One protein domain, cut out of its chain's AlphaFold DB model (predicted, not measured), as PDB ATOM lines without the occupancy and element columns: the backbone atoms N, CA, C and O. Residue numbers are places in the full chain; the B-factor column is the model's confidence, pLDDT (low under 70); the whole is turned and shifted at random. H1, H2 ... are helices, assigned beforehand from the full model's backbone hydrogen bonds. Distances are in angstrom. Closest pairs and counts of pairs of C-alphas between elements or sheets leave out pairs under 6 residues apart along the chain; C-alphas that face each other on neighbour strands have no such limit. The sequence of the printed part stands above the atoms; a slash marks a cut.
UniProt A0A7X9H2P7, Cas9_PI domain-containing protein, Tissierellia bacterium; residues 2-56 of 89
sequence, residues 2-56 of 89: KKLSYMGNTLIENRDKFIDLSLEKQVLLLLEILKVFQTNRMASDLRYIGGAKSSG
ATOM      1  N   LYS A   2     116.785 139.507 149.104       61.81
ATOM      2  CA  LYS A   2     116.258 138.899 147.854       61.81
ATOM      3  C   LYS A   2     116.599 137.411 147.620       61.81
ATOM      4  O   LYS A   2     115.747 136.666 147.154       61.81
ATOM      5  N   LYS A   3     117.810 136.950 147.968       68.62
ATOM      6  CA  LYS A   3     118.224 135.540 147.787       68.62
ATOM      7  C   LYS A   3     117.514 134.550 148.717       68.62
ATOM      8  O   LYS A   3     117.198 133.448 148.282       68.62
ATOM      9  N   LEU A   4     117.268 134.930 149.972       73.19
ATOM     10  CA  LEU A   4     116.584 134.055 150.932       73.19
ATOM     11  C   LEU A   4     115.096 133.936 150.572       73.19
ATOM     12  O   LEU A   4     114.542 132.842 150.575       73.19
ATOM     13  N   SER A   5     114.492 135.052 150.152       81.50
ATOM     14  CA  SER A   5     113.123 135.086 149.627       81.50
ATOM     15  C   SER A   5     112.959 134.223 148.367       81.50
ATOM     16  O   SER A   5     112.015 133.444 148.293       81.50
ATOM     17  N   TYR A   6     113.908 134.272 147.424       84.19
ATOM     18  CA  TYR A   6     113.893 133.411 146.232       84.19
ATOM     19  C   TYR A   6     113.873 131.915 146.586       84.19
ATOM     20  O   TYR A   6     113.114 131.137 146.006       84.19
ATOM     21  N   MET A   7     114.685 131.509 147.566       83.75
ATOM     22  CA  MET A   7     114.681 130.128 148.035       83.75
ATOM     23  C   MET A   7     113.355 129.758 148.709       83.75
ATOM     24  O   MET A   7     112.828 128.687 148.428       83.75
ATOM     25  N   GLY A   8     112.793 130.640 149.542       88.50
ATOM     26  CA  GLY A   8     111.468 130.439 150.135       88.50
ATOM     27  C   GLY A   8     110.393 130.178 149.077       88.50
ATOM     28  O   GLY A   8     109.657 129.200 149.182       88.50
ATOM     29  N   ASN A   9     110.377 130.974 148.004       91.31
ATOM     30  CA  ASN A   9     109.454 130.776 146.882       91.31
ATOM     31  C   ASN A   9     109.693 129.434 146.178       91.31
ATOM     32  O   ASN A   9     108.743 128.697 145.943       91.31
ATOM     33  N   THR A  10     110.958 129.060 145.943       90.50
ATOM     34  CA  THR A  10     111.307 127.758 145.343       90.50
ATOM     35  C   THR A  10     110.739 126.591 146.158       90.50
ATOM     36  O   THR A  10     110.251 125.618 145.587       90.50
ATOM     37  N   LEU A  11     110.782 126.669 147.491       92.38
ATOM     38  CA  LEU A  11     110.231 125.625 148.359       92.38
ATOM     39  C   LEU A  11     108.699 125.570 148.298       92.38
ATOM     40  O   LEU A  11     108.136 124.479 148.244       92.38
ATOM     41  N   ILE A  12     108.034 126.729 148.280       94.00
ATOM     42  CA  ILE A  12     106.569 126.823 148.204       94.00
ATOM     43  C   ILE A  12     106.062 126.290 146.857       94.00
ATOM     44  O   ILE A  12     105.176 125.439 146.827       94.00
ATOM     45  N   GLU A  13     106.657 126.742 145.753       95.12
ATOM     46  CA  GLU A  13     106.253 126.391 144.385       95.12
ATOM     47  C   GLU A  13     106.455 124.907 144.057       95.12
ATOM     48  O   GLU A  13     105.780 124.367 143.187       95.12
ATOM     49  N   ASN A  14     107.378 124.229 144.746       94.62
ATOM     50  CA  ASN A  14     107.695 122.825 144.482       94.62
ATOM     51  C   ASN A  14     107.220 121.880 145.597       94.62
ATOM     52  O   ASN A  14     107.725 120.761 145.718       94.62
ATOM     53  N   ARG A  15     106.231 122.301 146.395       95.38
ATOM     54  CA  ARG A  15     105.646 121.472 147.456       95.38
ATOM     55  C   ARG A  15     105.050 120.167 146.927       95.38
ATOM     56  O   ARG A  15     105.240 119.129 147.553       95.38
ATOM     57  N   ASP A  16     104.391 120.199 145.775       96.44
ATOM     58  CA  ASP A  16     103.789 118.995 145.189       96.44
ATOM     59  C   ASP A  16     104.868 117.980 144.785       96.44
ATOM     60  O   ASP A  16     104.780 116.805 145.130       96.44
ATOM     61  N   LYS A  17     105.980 118.455 144.204       96.12
ATOM     62  CA  LYS A  17     107.139 117.601 143.896       96.12
ATOM     63  C   LYS A  17     107.741 116.966 145.143       96.12
ATOM     64  O   LYS A  17     108.233 115.852 145.058       96.12
ATOM     65  N   PHE A  18     107.740 117.669 146.276       96.62
ATOM     66  CA  PHE A  18     108.197 117.111 147.548       96.62
ATOM     67  C   PHE A  18     107.275 115.990 148.044       96.62
ATOM     68  O   PHE A  18     107.770 114.964 148.510       96.62
ATOM     69  N   ILE A  19     105.956 116.162 147.924       96.62
ATOM     70  CA  ILE A  19     104.967 115.152 148.332       96.62
ATOM     71  C   ILE A  19     105.134 113.862 147.517       96.62
ATOM     72  O   ILE A  19     105.040 112.780 148.092       96.62
ATOM     73  N   ASP A  20     105.484 113.974 146.236       97.19
ATOM     74  CA  ASP A  20     105.714 112.831 145.340       97.19
ATOM     75  C   ASP A  20     107.046 112.086 145.579       97.19
ATOM     76  O   ASP A  20     107.300 111.035 144.982       97.19
ATOM     77  N   LEU A  21     107.938 112.602 146.434       96.69
ATOM     78  CA  LEU A  21     109.200 111.933 146.761       96.69
ATOM     79  C   LEU A  21     108.987 110.705 147.659       96.69
ATOM     80  O   LEU A  21     108.061 110.633 148.461       96.69
ATOM     81  N   SER A  22     109.933 109.760 147.604       97.12
ATOM     82  CA  SER A  22     110.016 108.705 148.617       97.12
ATOM     83  C   SER A  22     110.275 109.299 150.003       97.12
ATOM     84  O   SER A  22     110.935 110.332 150.127       97.12
ATOM     85  N   LEU A  23     109.829 108.603 151.053       97.06
ATOM     86  CA  LEU A  23     110.000 109.042 152.444       97.06
ATOM     87  C   LEU A  23     111.462 109.389 152.774       97.06
ATOM     88  O   LEU A  23     111.741 110.421 153.376       97.06
ATOM     89  N   GLU A  24     112.406 108.565 152.316       96.94
ATOM     90  CA  GLU A  24     113.841 108.820 152.477       96.94
ATOM     91  C   GLU A  24     114.263 110.156 151.846       96.94
ATOM     92  O   GLU A  24     114.914 110.977 152.491       96.94
ATOM     93  N   LYS A  25     113.845 110.420 150.602       95.69
ATOM     94  CA  LYS A  25     114.172 111.665 149.894       95.69
ATOM     95  C   LYS A  25     113.497 112.882 150.519       95.69
ATOM     96  O   LYS A  25     114.093 113.957 150.513       95.69
ATOM     97  N   GLN A  26     112.297 112.726 151.076       96.75
ATOM     98  CA  GLN A  26     111.637 113.788 151.832       96.75
ATOM     99  C   GLN A  26     112.459 114.171 153.065       96.75
ATOM    100  O   GLN A  26     112.769 115.346 153.256       96.75
ATOM    101  N   VAL A  27     112.878 113.187 153.867       96.75
ATOM    102  CA  VAL A  27     113.700 113.428 155.062       96.75
ATOM    103  C   VAL A  27     115.037 114.071 154.692       96.75
ATOM    104  O   VAL A  27     115.429 115.062 155.308       96.75
ATOM    105  N   LEU A  28     115.712 113.570 153.653       95.50
ATOM    106  CA  LEU A  28     116.958 114.163 153.165       95.50
ATOM    107  C   LEU A  28     116.765 115.616 152.719       95.50
ATOM    108  O   LEU A  28     117.559 116.473 153.095       95.50
ATOM    109  N   LEU A  29     115.697 115.924 151.975       94.62
ATOM    110  CA  LEU A  29     115.429 117.299 151.553       94.62
ATOM    111  C   LEU A  29     115.141 118.221 152.746       94.62
ATOM    112  O   LEU A  29     115.612 119.355 152.760       94.62
ATOM    113  N   LEU A  30     114.412 117.753 153.763       94.62
ATOM    114  CA  LEU A  30     114.181 118.531 154.984       94.62
ATOM    115  C   LEU A  30     115.497 118.839 155.709       94.62
ATOM    116  O   LEU A  30     115.710 119.975 156.130       94.62
ATOM    117  N   LEU A  31     116.413 117.867 155.794       93.25
ATOM    118  CA  LEU A  31     117.758 118.094 156.333       93.25
ATOM    119  C   LEU A  31     118.540 119.123 155.505       93.25
ATOM    120  O   LEU A  31     119.205 119.985 156.078       93.25
ATOM    121  N   GLU A  32     118.439 119.076 154.174       91.94
ATOM    122  CA  GLU A  32     119.040 120.087 153.299       91.94
ATOM    123  C   GLU A  32     118.448 121.480 153.549       91.94
ATOM    124  O   GLU A  32     119.199 122.446 153.642       91.94
ATOM    125  N   ILE A  33     117.131 121.610 153.729       90.75
ATOM    126  CA  ILE A  33     116.485 122.897 154.040       90.75
ATOM    127  C   ILE A  33     117.009 123.466 155.365       90.75
ATOM    128  O   ILE A  33     117.310 124.657 155.443       90.75
ATOM    129  N   LEU A  34     117.191 122.622 156.386       89.56
ATOM    130  CA  LEU A  34     117.708 123.053 157.686       89.56
ATOM    131  C   LEU A  34     119.133 123.621 157.616       89.56
ATOM    132  O   LEU A  34     119.472 124.505 158.403       89.56
ATOM    133  N   LYS A  35     119.958 123.174 156.659       87.56
ATOM    134  CA  LYS A  35     121.322 123.703 156.479       87.56
ATOM    135  C   LYS A  35     121.346 125.198 156.164       87.56
ATOM    136  O   LYS A  35     122.306 125.858 156.536       87.56
ATOM    137  N   VAL A  36     120.296 125.755 155.559       81.62
ATOM    138  CA  VAL A  36     120.240 127.196 155.239       81.62
ATOM    139  C   VAL A  36     120.182 128.080 156.475       81.62
ATOM    140  O   VAL A  36     120.617 129.227 156.427       81.62
ATOM    141  N   PHE A  37     119.677 127.558 157.590       80.88
ATOM    142  CA  PHE A  37     119.626 128.294 158.852       80.88
ATOM    143  C   PHE A  37     120.937 128.206 159.640       80.88
ATOM    144  O   PHE A  37     121.068 128.850 160.678       80.88
ATOM    145  N   GLN A  38     121.908 127.416 159.177       80.69
ATOM    146  CA  GLN A  38     123.209 127.330 159.824       80.69
ATOM    147  C   GLN A  38     124.061 128.552 159.465       80.69
ATOM    148  O   GLN A  38     124.163 128.944 158.306       80.69
ATOM    149  N   THR A  39     124.753 129.117 160.454       67.81
ATOM    150  CA  THR A  39     125.665 130.268 160.284       67.81
ATOM    151  C   THR A  39     127.023 129.871 159.681       67.81
ATOM    152  O   THR A  39     128.036 130.537 159.888       67.81
ATOM    153  N   ASN A  40     127.093 128.751 158.966       74.19
ATOM    154  CA  ASN A  40     128.300 128.276 158.297       74.19
ATOM    155  C   ASN A  40     128.154 128.446 156.775       74.19
ATOM    156  O   ASN A  40     127.097 128.790 156.256       74.19
ATOM    157  N   ARG A  41     129.237 128.237 156.021       71.25
ATOM    158  CA  ARG A  41     129.227 128.398 154.552       71.25
ATOM    159  C   ARG A  41     128.616 127.193 153.822       71.25
ATOM    160  O   ARG A  41     128.974 126.940 152.672       71.25
ATOM    161  N   MET A  42     127.757 126.418 154.485       78.69
ATOM    162  CA  MET A  42     127.123 125.250 153.880       78.69
ATOM    163  C   MET A  42     126.078 125.704 152.864       78.69
ATOM    164  O   MET A  42     125.352 126.670 153.080       78.69
ATOM    165  N   ALA A  43     126.016 125.001 151.739       84.62
ATOM    166  CA  ALA A  43     124.979 125.200 150.742       84.62
ATOM    167  C   ALA A  43     124.010 124.017 150.774       84.62
ATOM    168  O   ALA A  43     124.425 122.885 151.031       84.62
ATOM    169  N   SER A  44     122.742 124.290 150.489       87.38
ATOM    170  CA  SER A  44     121.685 123.281 150.471       87.38
ATOM    171  C   SER A  44     121.444 122.749 149.073       87.38
ATOM    172  O   SER A  44     121.357 123.517 148.107       87.38
ATOM    173  N   ASP A  45     121.271 121.436 148.980       91.38
ATOM    174  CA  ASP A  45     120.951 120.765 147.727       91.38
ATOM    175  C   ASP A  45     119.437 120.596 147.551       91.38
ATOM    176  O   ASP A  45     118.803 119.773 148.206       91.38
ATOM    177  N   LEU A  46     118.849 121.373 146.638       92.25
ATOM    178  CA  LEU A  46     117.410 121.332 146.346       92.25
ATOM    179  C   LEU A  46     117.083 120.586 145.046       92.25
ATOM    180  O   LEU A  46     115.976 120.710 144.516       92.25
ATOM    181  N   ARG A  47     118.020 119.801 144.497       93.75
ATOM    182  CA  ARG A  47     117.820 119.136 143.197       93.75
ATOM    183  C   ARG A  47     116.648 118.157 143.181       93.75
ATOM    184  O   ARG A  47     116.040 117.989 142.128       93.75
ATOM    185  N   TYR A  48     116.283 117.555 144.317       91.19
ATOM    186  CA  TYR A  48     115.138 116.634 144.386       91.19
ATOM    187  C   TYR A  48     113.792 117.285 144.050       91.19
ATOM    188  O   TYR A  48     112.876 116.580 143.647       91.19
ATOM    189  N   ILE A  49     113.690 118.611 144.145       93.31
ATOM    190  CA  ILE A  49     112.494 119.375 143.762       93.31
ATOM    191  C   ILE A  49     112.720 120.232 142.505       93.31
ATOM    192  O   ILE A  49     111.894 121.072 142.159       93.31
ATOM    193  N   GLY A  50     113.834 120.025 141.792       87.88
ATOM    194  CA  GLY A  50     114.218 120.817 140.617       87.88
ATOM    195  C   GLY A  50     114.872 122.166 140.944       87.88
ATOM    196  O   GLY A  50     115.002 123.005 140.058       87.88
ATOM    197  N   GLY A  51     115.283 122.380 142.196       87.31
ATOM    198  CA  GLY A  51     116.034 123.560 142.621       87.31
ATOM    199  C   GLY A  51     117.544 123.444 142.380       87.31
ATOM    200  O   GLY A  51     118.054 122.459 141.842       87.31
ATOM    201  N   ALA A  52     118.292 124.462 142.811       88.31
ATOM    202  CA  ALA A  52     119.744 124.499 142.650       88.31
ATOM    203  C   ALA A  52     120.477 123.613 143.676       88.31
ATOM    204  O   ALA A  52     120.074 123.508 144.836       88.31
ATOM    205  N   LYS A  53     121.620 123.048 143.262       88.25
ATOM    206  CA  LYS A  53     122.519 122.240 144.114       88.25
ATOM    207  C   LYS A  53     123.173 123.039 145.250       88.25
ATOM    208  O   LYS A  53     123.589 122.467 146.247       88.25
ATOM    209  N   SER A  54     123.334 124.347 145.063       86.44
ATOM    210  CA  SER A  54     124.040 125.227 146.000       86.44
ATOM    211  C   SER A  54     123.153 126.397 146.412       86.44
ATOM    212  O   SER A  54     123.494 127.565 146.226       86.44
ATOM    213  N   SER A  55     121.973 126.063 146.925       84.12
ATOM    214  CA  SER A  55     120.989 127.031 147.404       84.12
ATOM    215  C   SER A  55     121.398 127.598 148.768       84.12
ATOM    216  O   SER A  55     122.129 126.959 149.522       84.12
ATOM    217  N   GLY A  56     120.966 128.822 149.077       78.75
ATOM    218  CA  GLY A  56     121.248 129.477 150.364       78.75
ATOM    219  C   GLY A  56     122.640 130.110 150.505       78.75
ATOM    220  O   GLY A  56     122.873 130.838 151.464       78.75
TER     221      GLY A  56
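AT A GLANCE: This is residues 2 to 56 of the 89 residues of the protein "Cas9_PI domain-containing protein" of Tissierellia bacterium (UniProt A0A7X9H2P7). Picture a U of helices: H1 and H3 are its two arms, the short H2 lies at the bend, and residues 36 to 56, with no named helix, fold back from the end of H3 and cover one side of the gap between the arms. The printed part has 55 residues with three named helices, H1, H2 and H3 in chain order, and no named strand. The class is all helix, with 30 of the 55 printed residues in the helices. The whole is compact, with a radius of gyration of the C-alphas of 10.6 A and spans of 29 by 20 by 15 A.

HOW THE PARTS SIT: Start at H1, residues 2 to 13; a tight link of 1 residue leads to H2, residues 15 to 19, and these two meet only through their link. A tight link of 3 residues then leads to H3, residues 23 to 35. H2 and H3 are close but not clearly touching; look at their closest C-alphas, those of Phe 18 and Gln 26, 6.4 A apart. H1 and H3 are apart. In H1, H2 and H3 every backbone O i to N i+4 pair is within hydrogen-bond range.

IN THESE COORDINATES: Find C-alpha 2 at (116.258, 138.899, 147.854); from there H1 runs 16.4 A to C-alpha 13. H2 runs 6.4 A from C-alpha 15 to C-alpha 19. Find C-alpha 23 at (110.000, 109.042, 152.444); from there H3 runs 19.0 A to C-alpha 35 at (121.322, 123.703, 156.479).

THE WHOLE: The two C-alphas farthest apart are those of Lys 2 and Leu 23, at 30.8 A. The printed part has no cut. The mean pLDDT of the printed part is 88.4; look for values under 70 at residues 2 to 3 and residue 39.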